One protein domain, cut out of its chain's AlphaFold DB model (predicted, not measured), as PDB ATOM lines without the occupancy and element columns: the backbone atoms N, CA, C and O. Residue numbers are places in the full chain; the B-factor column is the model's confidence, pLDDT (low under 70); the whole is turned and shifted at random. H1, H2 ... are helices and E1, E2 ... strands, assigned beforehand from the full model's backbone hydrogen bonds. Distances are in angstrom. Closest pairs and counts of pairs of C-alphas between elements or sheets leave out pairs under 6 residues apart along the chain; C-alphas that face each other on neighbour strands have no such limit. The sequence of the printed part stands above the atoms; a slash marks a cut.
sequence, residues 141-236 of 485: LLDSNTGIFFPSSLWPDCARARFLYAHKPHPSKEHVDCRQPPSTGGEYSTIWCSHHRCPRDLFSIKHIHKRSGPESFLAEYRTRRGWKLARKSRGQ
ATOM      1  N   LEU A 141     182.858 150.593 169.103       95.00
ATOM      2  CA  LEU A 141     183.135 149.667 168.018       95.00
ATOM      3  C   LEU A 141     184.501 149.028 168.255       95.00
ATOM      4  O   LEU A 141     185.507 149.733 168.341       95.00
ATOM      5  N   LEU A 142     184.541 147.699 168.366       93.69
ATOM      6  CA  LEU A 142     185.798 146.958 168.416       93.69
ATOM      7  C   LEU A 142     186.355 146.837 167.002       93.69
ATOM      8  O   LEU A 142     185.865 146.016 166.224       93.69
ATOM      9  N   ASP A 143     187.357 147.648 166.672       91.38
ATOM     10  CA  ASP A 143     187.977 147.628 165.351       91.38
ATOM     11  C   ASP A 143     188.607 146.259 165.076       91.38
ATOM     12  O   ASP A 143     189.493 145.790 165.803       91.38
ATOM     13  N   SER A 144     188.144 145.600 164.012       88.75
ATOM     14  CA  SER A 144     188.548 144.228 163.691       88.75
ATOM     15  C   SER A 144     190.021 144.132 163.308       88.75
ATOM     16  O   SER A 144     190.611 143.049 163.377       88.75
ATOM     17  N   ASN A 145     190.627 145.256 162.924       83.44
ATOM     18  CA  ASN A 145     192.022 145.332 162.523       83.44
ATOM     19  C   ASN A 145     192.951 145.545 163.721       83.44
ATOM     20  O   ASN A 145     193.891 144.774 163.902       83.44
ATOM     21  N   THR A 146     192.698 146.541 164.565       84.81
ATOM     22  CA  THR A 146     193.593 146.920 165.672       84.81
ATOM     23  C   THR A 146     193.257 146.252 167.004       84.81
ATOM     24  O   THR A 146     194.148 146.115 167.842       84.81
ATOM     25  N   GLY A 147     192.010 145.819 167.219       89.00
ATOM     26  CA  GLY A 147     191.547 145.308 168.515       89.00
ATOM     27  C   GLY A 147     191.363 146.401 169.566       89.00
ATOM     28  O   GLY A 147     191.408 146.124 170.765       89.00
ATOM     29  N   ILE A 148     191.197 147.648 169.120       91.44
ATOM     30  CA  ILE A 148     190.933 148.814 169.962       91.44
ATOM     31  C   ILE A 148     189.443 149.156 169.862       91.44
ATOM     32  O   ILE A 148     188.862 149.157 168.776       91.44
ATOM     33  N   PHE A 149     188.822 149.460 170.999       94.56
ATOM     34  CA  PHE A 149     187.493 150.053 171.050       94.56
ATOM     35  C   PHE A 149     187.567 151.537 170.715       94.56
ATOM     36  O   PHE A 149     188.236 152.305 171.413       94.56
ATOM     37  N   PHE A 150     186.824 151.942 169.693       94.56
ATOM     38  CA  PHE A 150     186.632 153.338 169.331       94.56
ATOM     39  C   PHE A 150     185.182 153.758 169.605       94.56
ATOM     40  O   PHE A 150     184.260 153.043 169.209       94.56
ATOM     41  N   PRO A 151     184.941 154.906 170.260       94.94
ATOM     42  CA  PRO A 151     183.613 155.494 170.321       94.94
ATOM     43  C   PRO A 151     183.138 155.887 168.922       94.94
ATOM     44  O   PRO A 151     183.946 156.217 168.051       94.94
ATOM     45  N   SER A 152     181.820 155.923 168.729       91.62
ATOM     46  CA  SER A 152     181.196 156.348 167.467       91.62
ATOM     47  C   SER A 152     181.691 157.713 166.969       91.62
ATOM     48  O   SER A 152     181.821 157.904 165.765       91.62
ATOM     49  N   SER A 153     182.054 158.631 167.876       89.62
ATOM     50  CA  SER A 153     182.605 159.952 167.531       89.62
ATOM     51  C   SER A 153     183.984 159.911 166.868       89.62
ATOM     52  O   SER A 153     184.341 160.847 166.160       89.62
ATOM     53  N   LEU A 154     184.766 158.852 167.100       88.62
ATOM     54  CA  LEU A 154     186.082 158.663 166.486       88.62
ATOM     55  C   LEU A 154     186.017 157.875 165.177       88.62
ATOM     56  O   LEU A 154     187.026 157.794 164.481       88.62
ATOM     57  N   TRP A 155     184.866 157.293 164.836       86.69
ATOM     58  CA  TRP A 155     184.728 156.464 163.646       86.69
ATOM     59  C   TRP A 155     184.419 157.334 162.410       86.69
ATOM     60  O   TRP A 155     183.411 158.039 162.423       86.69
ATOM     61  N   PRO A 156     185.231 157.281 161.332       68.56
ATOM     62  CA  PRO A 156     185.188 158.221 160.195       68.56
ATOM     63  C   PRO A 156     183.853 158.304 159.456       68.56
ATOM     64  O   PRO A 156     183.562 159.310 158.821       68.56
ATOM     65  N   ASP A 157     183.053 157.248 159.529       80.00
ATOM     66  CA  ASP A 157     181.712 157.183 158.966       80.00
ATOM     67  C   ASP A 157     180.948 156.102 159.728       80.00
ATOM     68  O   ASP A 157     180.855 154.946 159.313       80.00
ATOM     69  N   CYS A 158     180.514 156.442 160.941       84.69
ATOM     70  CA  CYS A 158     179.897 155.469 161.836       84.69
ATOM     71  C   CYS A 158     178.656 154.813 161.202       84.69
ATOM     72  O   CYS A 158     178.431 153.620 161.387       84.69
ATOM     73  N   ALA A 159     177.902 155.550 160.380       82.31
ATOM     74  CA  ALA A 159     176.746 155.021 159.658       82.31
ATOM     75  C   ALA A 159     177.124 153.953 158.619       82.31
ATOM     76  O   ALA A 159     176.342 153.031 158.381       82.31
ATOM     77  N   ARG A 160     178.322 154.047 158.028       81.56
ATOM     78  CA  ARG A 160     178.852 153.076 157.056       81.56
ATOM     79  C   ARG A 160     179.808 152.056 157.671       81.56
ATOM     80  O   ARG A 160     180.421 151.283 156.935       81.56
ATOM     81  N   ALA A 161     179.914 152.008 159.001       88.38
ATOM     82  CA  ALA A 161     180.676 150.978 159.692       88.38
ATOM     83  C   ALA A 161     180.126 149.587 159.336       88.38
ATOM     84  O   ALA A 161     178.926 149.320 159.444       88.38
ATOM     85  N   ARG A 162     181.009 148.689 158.902       90.00
ATOM     86  CA  ARG A 162     180.652 147.351 158.429       90.00
ATOM     87  C   ARG A 162     180.867 146.331 159.532       90.00
ATOM     88  O   ARG A 162     181.951 146.223 160.096       90.00
ATOM     89  N   PHE A 163     179.851 145.528 159.810       91.88
ATOM     90  CA  PHE A 163     180.032 144.389 160.694       91.88
ATOM     91  C   PHE A 163     180.849 143.312 159.977       91.88
ATOM     92  O   PHE A 163     180.430 142.803 158.935       91.88
ATOM     93  N   LEU A 164     181.994 142.940 160.547       89.56
ATOM     94  CA  LEU A 164     182.915 141.949 159.984       89.56
ATOM     95  C   LEU A 164     182.207 140.628 159.618       89.56
ATOM     96  O   LEU A 164     182.515 140.005 158.603       89.56
ATOM     97  N   TYR A 165     181.231 140.216 160.429       87.00
ATOM     98  CA  TYR A 165     180.503 138.955 160.266       87.00
ATOM     99  C   TYR A 165     179.163 139.116 159.522       87.00
ATOM    100  O   TYR A 165     178.296 138.252 159.618       87.00
ATOM    101  N   ALA A 166     178.963 140.217 158.784       84.81
ATOM    102  CA  ALA A 166     177.722 140.466 158.044       84.81
ATOM    103  C   ALA A 166     177.465 139.443 156.925       84.81
ATOM    104  O   ALA A 166     176.325 139.041 156.717       84.81
ATOM    105  N   HIS A 167     178.521 139.027 156.217       72.25
ATOM    106  CA  HIS A 167     178.424 138.157 155.036       72.25
ATOM    107  C   HIS A 167     179.072 136.784 155.227       72.25
ATOM    108  O   HIS A 167     178.960 135.926 154.357       72.25
ATOM    109  N   LYS A 168     179.773 136.573 156.345       63.69
ATOM    110  CA  LYS A 168     180.453 135.318 156.658       63.69
ATOM    111  C   LYS A 168     179.998 134.869 158.047       63.69
ATOM    112  O   LYS A 168     180.344 135.549 159.018       63.69
ATOM    113  N   PRO A 169     179.216 133.776 158.174       57.09
ATOM    114  CA  PRO A 169     178.992 133.176 159.481       57.09
ATOM    115  C   PRO A 169     180.354 132.858 160.100       57.09
ATOM    116  O   PRO A 169     181.307 132.562 159.379       57.09
ATOM    117  N   HIS A 170     180.441 133.001 161.424       55.38
ATOM    118  CA  HIS A 170     181.673 132.852 162.197       55.38
ATOM    119  C   HIS A 170     182.523 131.700 161.632       55.38
ATOM    120  O   HIS A 170     182.004 130.582 161.570       55.38
ATOM    121  N   PRO A 171     183.771 131.946 161.185       51.81
ATOM    122  CA  PRO A 171     184.553 130.931 160.499       51.81
ATOM    123  C   PRO A 171     184.690 129.732 161.425       51.81
ATOM    124  O   PRO A 171     185.235 129.818 162.530       51.81
ATOM    125  N   SER A 172     184.099 128.620 161.008       49.38
ATOM    126  CA  SER A 172     184.184 127.352 161.699       49.38
ATOM    127  C   SER A 172     185.604 126.831 161.544       49.38
ATOM    128  O   SER A 172     185.862 126.077 160.622       49.38
ATOM    129  N   LYS A 173     186.525 127.241 162.425       48.91
ATOM    130  CA  LYS A 173     187.913 126.741 162.550       48.91
ATOM    131  C   LYS A 173     188.824 126.832 161.317       48.91
ATOM    132  O   LYS A 173     190.030 126.689 161.485       48.91
ATOM    133  N   GLU A 174     188.309 127.102 160.126       46.62
ATOM    134  CA  GLU A 174     189.123 127.461 158.979       46.62
ATOM    135  C   GLU A 174     189.745 128.812 159.283       46.62
ATOM    136  O   GLU A 174     189.048 129.804 159.512       46.62
ATOM    137  N   HIS A 175     191.071 128.784 159.410       47.72
ATOM    138  CA  HIS A 175     191.923 129.935 159.617       47.72
ATOM    139  C   HIS A 175     191.355 131.127 158.843       47.72
ATOM    140  O   HIS A 175     191.370 131.135 157.614       47.72
ATOM    141  N   VAL A 176     190.871 132.151 159.560       49.69
ATOM    142  CA  VAL A 176     190.856 133.497 158.986       49.69
ATOM    143  C   VAL A 176     192.287 133.697 158.549       49.69
ATOM    144  O   VAL A 176     193.174 133.717 159.404       49.69
ATOM    145  N   ASP A 177     192.522 133.693 157.243       47.09
ATOM    146  CA  ASP A 177     193.868 133.770 156.719       47.09
ATOM    147  C   ASP A 177     194.418 135.134 157.142       47.09
ATOM    148  O   ASP A 177     194.119 136.172 156.549       47.09
ATOM    149  N   CYS A 178     195.166 135.144 158.252       48.22
ATOM    150  CA  CYS A 178     195.718 136.334 158.900       48.22
ATOM    151  C   CYS A 178     196.695 137.092 157.983       48.22
ATOM    152  O   CYS A 178     197.289 138.092 158.401       48.22
ATOM    153  N   ARG A 179     196.911 136.570 156.770       43.81
ATOM    154  CA  ARG A 179     197.710 137.134 155.691       43.81
ATOM    155  C   ARG A 179     196.931 138.101 154.807       43.81
ATOM    156  O   ARG A 179     197.584 138.916 154.161       43.81
ATOM    157  N   GLN A 180     195.592 138.066 154.781       48.06
ATOM    158  CA  GLN A 180     194.851 139.073 154.020       48.06
ATOM    159  C   GLN A 180     195.129 140.462 154.612       48.06
ATOM    160  O   GLN A 180     195.044 140.636 155.834       48.06
ATOM    161  N   PRO A 181     195.514 141.447 153.776       48.72
ATOM    162  CA  PRO A 181     195.770 142.789 154.257       48.72
ATOM    163  C   PRO A 181     194.498 143.314 154.932       48.72
ATOM    164  O   PRO A 181     193.401 143.073 154.425       48.72
ATOM    165  N   PRO A 182     194.621 144.001 156.083       54.53
ATOM    166  CA  PRO A 182     193.471 144.576 156.763       54.53
ATOM    167  C   PRO A 182     192.693 145.423 155.762       54.53
ATOM    168  O   PRO A 182     193.277 146.322 155.143       54.53
ATOM    169  N   SER A 183     191.406 145.101 155.603       57.06
ATOM    170  CA  SER A 183     190.449 145.869 154.811       57.06
ATOM    171  C   SER A 183     190.654 147.358 155.101       57.06
ATOM    172  O   SER A 183     190.936 147.759 156.239       57.06
ATOM    173  N   THR A 184     190.618 148.184 154.053       57.69
ATOM    174  CA  THR A 184     190.573 149.648 154.182       57.69
ATOM    175  C   THR A 184     189.523 149.971 155.243       57.69
ATOM    176  O   THR A 184     188.393 149.524 155.086       57.69
ATOM    177  N   GLY A 185     189.948 150.595 156.351       63.66
ATOM    178  CA  GLY A 185     189.289 150.543 157.662       63.66
ATOM    179  C   GLY A 185     187.781 150.818 157.684       63.66
ATOM    180  O   GLY A 185     187.190 151.297 156.725       63.66
ATOM    181  N   GLY A 186     187.145 150.516 158.815       78.56
ATOM    182  CA  GLY A 186     185.697 150.673 158.970       78.56
ATOM    183  C   GLY A 186     184.943 149.368 159.215       78.56
ATOM    184  O   GLY A 186     183.717 149.396 159.299       78.56
ATOM    185  N   GLU A 187     185.650 148.250 159.384       88.56
ATOM    186  CA  GLU A 187     185.075 146.998 159.874       88.56
ATOM    187  C   GLU A 187     185.184 146.885 161.400       88.56
ATOM    188  O   GLU A 187     186.201 147.232 162.000       88.56
ATOM    189  N   TYR A 188     184.132 146.376 162.038       92.12
ATOM    190  CA  TYR A 188     184.117 146.112 163.474       92.12
ATOM    191  C   TYR A 188     183.727 144.662 163.769       92.12
ATOM    192  O   TYR A 188     182.848 144.086 163.119       92.12
ATOM    193  N   SER A 189     184.364 144.071 164.782       91.56
ATOM    194  CA  SER A 189     184.083 142.701 165.228       91.56
ATOM    195  C   SER A 189     182.860 142.631 166.143       91.56
ATOM    196  O   SER A 189     182.118 141.653 166.118       91.56
ATOM    197  N   THR A 190     182.626 143.657 166.964       93.19
ATOM    198  CA  THR A 190     181.450 143.761 167.842       93.19
ATOM    199  C   THR A 190     181.207 145.212 168.270       93.19
ATOM    200  O   THR A 190     182.083 146.061 168.100       93.19
ATOM    201  N   ILE A 191     180.027 145.488 168.833       93.50
ATOM    202  CA  ILE A 191     179.669 146.778 169.438       93.50
ATOM    203  C   ILE A 191     179.337 146.554 170.904       93.50
ATOM    204  O   ILE A 191     178.481 145.726 171.225       93.50
ATOM    205  N   TRP A 192     179.976 147.321 171.785       93.31
ATOM    206  CA  TRP A 192     179.592 147.420 173.192       93.31
ATOM    207  C   TRP A 192     178.955 148.770 173.469       93.31
ATOM    208  O   TRP A 192     179.377 149.787 172.936       93.31
ATOM    209  N   CYS A 193     177.915 148.780 174.286       93.12
ATOM    210  CA  CYS A 193     177.153 149.974 174.615       93.12
ATOM    211  C   CYS A 193     176.466 149.806 175.976       93.12
ATOM    212  O   CYS A 193     176.558 148.749 176.602       93.12
ATOM    213  N   SER A 194     175.741 150.828 176.430       90.81
ATOM    214  CA  SER A 194     174.943 150.745 177.658       90.81
ATOM    215  C   SER A 194     173.815 149.704 177.575       90.81
ATOM    216  O   SER A 194     173.419 149.154 178.599       90.81
ATOM    217  N   HIS A 195     173.326 149.382 176.370       87.56
ATOM    218  CA  HIS A 195     172.285 148.370 176.158       87.56
ATOM    219  C   HIS A 195     172.823 146.934 176.161       87.56
ATOM    220  O   HIS A 195     172.106 146.016 176.553       87.56
ATOM    221  N   HIS A 196     174.060 146.738 175.702       86.06
ATOM    222  CA  HIS A 196     174.690 145.429 175.585       86.06
ATOM    223  C   HIS A 196     176.210 145.533 175.717       86.06
ATOM    224  O   HIS A 196     176.867 146.227 174.937       86.06
ATOM    225  N   ARG A 197     176.781 144.777 176.659       81.00
ATOM    226  CA  ARG A 197     178.229 144.663 176.865       81.00
ATOM    227  C   ARG A 197     178.608 143.195 176.977       81.00
ATOM    228  O   ARG A 197     178.151 142.486 177.863       81.00
ATOM    229  N   CYS A 198     179.459 142.729 176.075       75.44
ATOM    230  CA  CYS A 198     179.697 141.300 175.954       75.44
ATOM    231  C   CYS A 198     180.717 140.686 176.942       75.44
ATOM    232  O   CYS A 198     180.590 139.497 177.190       75.44
ATOM    233  N   PRO A 199     181.688 141.369 177.579       61.97
ATOM    234  CA  PRO A 199     182.757 140.649 178.280       61.97
ATOM    235  C   PRO A 199     182.346 140.095 179.646       61.97
ATOM    236  O   PRO A 199     182.924 139.113 180.084       61.97
ATOM    237  N   ARG A 200     181.363 140.678 180.343       58.44
ATOM    238  CA  ARG A 200     180.905 140.098 181.615       58.44
ATOM    239  C   ARG A 200     179.976 138.925 181.347       58.44
ATOM    240  O   ARG A 200     180.264 137.829 181.810       58.44
ATOM    241  N   ASP A 201     178.968 139.136 180.501       56.06
ATOM    242  CA  ASP A 201     178.006 138.100 180.127       56.06
ATOM    243  C   ASP A 201     178.720 136.889 179.508       56.06
ATOM    244  O   ASP A 201     178.465 135.758 179.899       56.06
ATOM    245  N   LEU A 202     179.709 137.101 178.632       62.84
ATOM    246  CA  LEU A 202     180.483 136.007 178.034       62.84
ATOM    247  C   LEU A 202     181.142 135.084 179.059       62.84
ATOM    248  O   LEU A 202     181.171 133.874 178.859       62.84
ATOM    249  N   PHE A 203     181.706 135.651 180.121       59.50
ATOM    250  CA  PHE A 203     182.557 134.922 181.059       59.50
ATOM    251  C   PHE A 203     181.818 134.520 182.343       59.50
ATOM    252  O   PHE A 203     182.323 133.688 183.096       59.50
ATOM    253  N   SER A 204     180.615 135.056 182.577       56.56
ATOM    254  CA  SER A 204     179.718 134.640 183.659       56.56
ATOM    255  C   SER A 204     178.692 133.581 183.240       56.56
ATOM    256  O   SER A 204     178.103 132.936 184.109       56.56
ATOM    257  N   ILE A 205     178.448 133.377 181.938       58.00
ATOM    258  CA  ILE A 205     177.498 132.365 181.453       58.00
ATOM    259  C   ILE A 205     178.095 130.958 181.628       58.00
ATOM    260  O   ILE A 205     179.087 130.598 181.001       58.00
ATOM    261  N   LYS A 206     177.450 130.130 182.463       54.53
ATOM    262  CA  LYS A 206     177.834 128.723 182.702       54.53
ATOM    263  C   LYS A 206     177.538 127.797 181.511       54.53
ATOM    264  O   LYS A 206     178.188 126.766 181.368       54.53
ATOM    265  N   HIS A 207     176.571 128.154 180.662       53.75
ATOM    266  CA  HIS A 207     176.112 127.337 179.534       53.75
ATOM    267  C   HIS A 207     176.375 128.050 178.212       53.75
ATOM    268  O   HIS A 207     175.559 128.820 177.714       53.75
ATOM    269  N   ILE A 208     177.557 127.804 177.662       55.94
ATOM    270  CA  ILE A 208     178.021 128.419 176.423       55.94
ATOM    271  C   ILE A 208     177.816 127.414 175.286       55.94
ATOM    272  O   ILE A 208     178.237 126.258 175.377       55.94
ATOM    273  N   HIS A 209     177.176 127.836 174.196       58.47
ATOM    274  CA  HIS A 209     177.131 127.029 172.978       58.47
ATOM    275  C   HIS A 209     178.557 126.807 172.449       58.47
ATOM    276  O   HIS A 209     179.314 127.757 172.297       58.47
ATOM    277  N   LYS A 210     178.908 125.572 172.063       59.38
ATOM    278  CA  LYS A 210     180.256 125.169 171.585       59.38
ATOM    279  C   LYS A 210     180.873 126.023 170.452       59.38
ATOM    280  O   LYS A 210     182.032 125.821 170.119       59.38
ATOM    281  N   ARG A 211     180.104 126.906 169.799       60.38
ATOM    282  CA  ARG A 211     180.535 127.741 168.657       60.38
ATOM    283  C   ARG A 211     180.413 129.252 168.891       60.38
ATOM    284  O   ARG A 211     180.776 130.020 168.009       60.38
ATOM    285  N   SER A 212     179.904 129.687 170.038       65.12
ATOM    286  CA  SER A 212     179.737 131.103 170.375       65.12
ATOM    287  C   SER A 212     180.031 131.267 171.850       65.12
ATOM    288  O   SER A 212     179.418 130.576 172.656       65.12
ATOM    289  N   GLY A 213     180.952 132.145 172.216       74.44
ATOM    290  CA  GLY A 213     181.273 132.324 173.621       74.44
ATOM    291  C   GLY A 213     182.604 133.013 173.865       74.44
ATOM    292  O   GLY A 213     183.217 133.530 172.924       74.44
ATOM    293  N   PRO A 214     183.073 133.000 175.124       76.06
ATOM    294  CA  PRO A 214     184.364 133.551 175.516       76.06
ATOM    295  C   PRO A 214     185.506 132.911 174.725       76.06
ATOM    296  O   PRO A 214     186.432 133.607 174.326       76.06
ATOM    297  N   GLU A 215     185.416 131.618 174.403       76.12
ATOM    298  CA  GLU A 215     186.403 130.920 173.571       76.12
ATOM    299  C   GLU A 215     186.553 131.552 172.186       76.12
ATOM    300  O   GLU A 215     187.670 131.701 171.700       76.12
ATOM    301  N   SER A 216     185.443 131.975 171.576       80.56
ATOM    302  CA  SER A 216     185.450 132.582 170.244       80.56
ATOM    303  C   SER A 216     186.078 133.972 170.263       80.56
ATOM    304  O   SER A 216     186.943 134.285 169.444       80.56
ATOM    305  N   PHE A 217     185.713 134.778 171.267       85.38
ATOM    306  CA  PHE A 217     186.352 136.070 171.511       85.38
ATOM    307  C   PHE A 217     187.859 135.908 171.723       85.38
ATOM    308  O   PHE A 217     188.661 136.648 171.159       85.38
ATOM    309  N   LEU A 218     188.266 134.911 172.506       80.94
ATOM    310  CA  LEU A 218     189.669 134.677 172.823       80.94
ATOM    311  C   LEU A 218     190.469 134.101 171.667       80.94
ATOM    312  O   LEU A 218     191.650 134.424 171.531       80.94
ATOM    313  N   ALA A 219     189.846 133.268 170.838       81.38
ATOM    314  CA  ALA A 219     190.436 132.804 169.596       81.38
ATOM    315  C   ALA A 219     190.748 134.003 168.696       81.38
ATOM    316  O   ALA A 219     191.891 134.151 168.265       81.38
ATOM    317  N   GLU A 220     189.791 134.912 168.497       84.44
ATOM    318  CA  GLU A 220     190.011 136.147 167.741       84.44
ATOM    319  C   GLU A 220     191.092 137.022 168.393       84.44
ATOM    320  O   GLU A 220     192.057 137.418 167.733       84.44
ATOM    321  N   TYR A 221     191.003 137.221 169.709       84.25
ATOM    322  CA  TYR A 221     191.945 138.016 170.493       84.25
ATOM    323  C   TYR A 221     193.388 137.523 170.386       84.25
ATOM    324  O   TYR A 221     194.328 138.321 170.328       84.25
ATOM    325  N   ARG A 222     193.587 136.203 170.347       78.62
ATOM    326  CA  ARG A 222     194.915 135.590 170.264       78.62
ATOM    327  C   ARG A 222     195.458 135.534 168.844       78.62
ATOM    328  O   ARG A 222     196.658 135.752 168.672       78.62
ATOM    329  N   THR A 223     194.607 135.232 167.867       76.19
ATOM    330  CA  THR A 223     195.041 134.867 166.511       76.19
ATOM    331  C   THR A 223     195.088 136.048 165.546       76.19
ATOM    332  O   THR A 223     195.925 136.039 164.639       76.19
ATOM    333  N   ARG A 224     194.278 137.102 165.742       79.06
ATOM    334  CA  ARG A 224     194.304 138.261 164.838       79.06
ATOM    335  C   ARG A 224     195.623 139.016 164.941       79.06
ATOM    336  O   ARG A 224     195.994 139.530 165.999       79.06
ATOM    337  N   ARG A 225     196.318 139.131 163.802       74.56
ATOM    338  CA  ARG A 225     197.649 139.750 163.701       74.56
ATOM    339  C   ARG A 225     197.679 141.165 164.270       74.56
ATOM    340  O   ARG A 225     198.578 141.465 165.046       74.56
ATOM    341  N   GLY A 226     196.715 142.014 163.923       72.88
ATOM    342  CA  GLY A 226     196.711 143.400 164.392       72.88
ATOM    343  C   GLY A 226     196.403 143.541 165.886       72.88
ATOM    344  O   GLY A 226     197.020 144.367 166.549       72.88
ATOM    345  N   TRP A 227     195.591 142.649 166.463       81.19
ATOM    346  CA  TRP A 227     195.361 142.602 167.913       81.19
ATOM    347  C   TRP A 227     196.602 142.077 168.644       81.19
ATOM    348  O   TRP A 227     196.999 142.602 169.684       81.19
ATOM    349  N   LYS A 228     197.266 141.049 168.096       76.50
ATOM    350  CA  LYS A 228     198.568 140.576 168.590       76.50
ATOM    351  C   LYS A 228     199.612 141.690 168.528       76.50
ATOM    352  O   LYS A 228     200.339 141.865 169.498       76.50
ATOM    353  N   LEU A 229     199.657 142.455 167.436       72.31
ATOM    354  CA  LEU A 229     200.561 143.591 167.285       72.31
ATOM    355  C   LEU A 229     200.247 144.677 168.311       72.31
ATOM    356  O   LEU A 229     201.161 145.091 169.003       72.31
ATOM    357  N   ALA A 230     198.980 145.066 168.479       71.88
ATOM    358  CA  ALA A 230     198.576 146.043 169.485       71.88
ATOM    359  C   ALA A 230     198.994 145.617 170.896       71.88
ATOM    360  O   ALA A 230     199.540 146.420 171.646       71.88
ATOM    361  N   ARG A 231     198.817 144.341 171.247       75.88
ATOM    362  CA  ARG A 231     199.277 143.796 172.531       75.88
ATOM    363  C   ARG A 231     200.795 143.779 172.647       75.88
ATOM    364  O   ARG A 231     201.311 144.130 173.700       75.88
ATOM    365  N   LYS A 232     201.506 143.398 171.584       70.75
ATOM    366  CA  LYS A 232     202.971 143.369 171.575       70.75
ATOM    367  C   LYS A 232     203.538 144.784 171.708       70.75
ATOM    368  O   LYS A 232     204.310 145.029 172.615       70.75
ATOM    369  N   SER A 233     203.113 145.733 170.879       67.88
ATOM    370  CA  SER A 233     203.672 147.088 170.881       67.88
ATOM    371  C   SER A 233     203.235 147.932 172.081       67.88
ATOM    372  O   SER A 233     204.008 148.754 172.557       67.88
ATOM    373  N   ARG A 234     202.014 147.738 172.599       71.25
ATOM    374  CA  ARG A 234     201.445 148.608 173.652       71.25
ATOM    375  C   ARG A 234     201.400 147.955 175.031       71.25
ATOM    376  O   ARG A 234     201.441 148.658 176.045       71.25
ATOM    377  N   GLY A 235     201.318 146.626 175.068       57.84
ATOM    378  CA  GLY A 235     201.205 145.812 176.280       57.84
ATOM    379  C   GLY A 235     202.525 145.240 176.805       57.84
ATOM    380  O   GLY A 235     202.521 144.713 177.909       57.84
ATOM    381  N   GLN A 236     203.642 145.359 176.069       55.91
ATOM    382  CA  GLN A 236     204.968 144.881 176.510       55.91
ATOM    383  C   GLN A 236     205.658 145.759 177.559       55.91
ATOM    384  O   GLN A 236     206.730 145.390 178.029       55.91
TER     385      GLN A 236
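This is residues 141 to 236 of the 485 residues of the protein "F-box domain-containing protein" of Arthrobotrys flagrans (UniProt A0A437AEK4). A small three-stranded antiparallel sheet lies near the middle, and the three helices follow one another in an open arc beside it: H1 past the end of E3, H2 clear of the strands, and H3 turning a corner from H2 to graze the sheet. A long loop without named elements, residues 152 to 186, swings widely from E2 to E3. The printed part has 96 residues, with three named strands and then three named helices in the order E1, E2, E3, H1, H2, H3, and the sheet's order is E2, E1, E3. The class is mixed, helices and strands, with under half of the residues, 41, in named elements. The whole is compact, with a radius of gyration of the C-alphas of 13.8 A, and spans 37 by 34 by 33 A.

E1, residues 141 to 143, is the inner strand of the sheet. E2, residues 148 to 151, forms a hairpin with E1; N 141 and O 150 are 2.8 A apart, within hydrogen-bond range. E3, residues 187 to 192, is antiparallel to E1 on its other side, with N 189 and O 142 within hydrogen-bond range at 2.8 A. The sheet is only just strongly twisted, its C-alphas lying up to 4.1 A off the best plane. Residues 162 to 163 make a short parallel pairing with residues 187 to 188 of E3. H1, residues 198 to 204, is not on the sheet, but only just, with 4 pairs of C-alphas within 10 A. H2, residues 214 to 223, only just touches H1, with 3 pairs of C-alphas within 8 A, the closest being Leu 202 and Pro 214 at 5.2 A; they run opposite ways at a steep tilt of 57 degrees. H2 is apart from E1, E2 and E3. H3, residues 225 to 235, and H2 touch only at the corner by their link, and only just, with 3 pairs of C-alphas within 8 A; the closest C-alphas, of Tyr 221 and Trp 227, are 6.3 A apart, and the lines are about perpendicular at 85 degrees. H3 only grazes the sheet, with its residues 226 to 230. Each O i to N i+4 pair is within hydrogen-bond range in H2 and H3, and 2 of 3 are in H1.

E1 begins at C-alpha 141, (183.135, 149.667, 168.018), and measures 5.9 A; E2 measures 9.9 A. E3 measures 14.4 A and ends at C-alpha 192, (179.592, 147.420, 173.192). H1 measures 10.2 A, H2 14.0 A and H3 14.4 A, ending at C-alpha 235, (201.205, 145.812, 176.280).

The C-alphas farthest apart, of Pro 156 and Lys 206, are 37.8 A apart. The printed part has no cut, and the link from E2 to E3 is long, 35 residues. The mean pLDDT of the printed part is 73.6, with 36 residues under 70, among them 168 to 185 and 199 to 212.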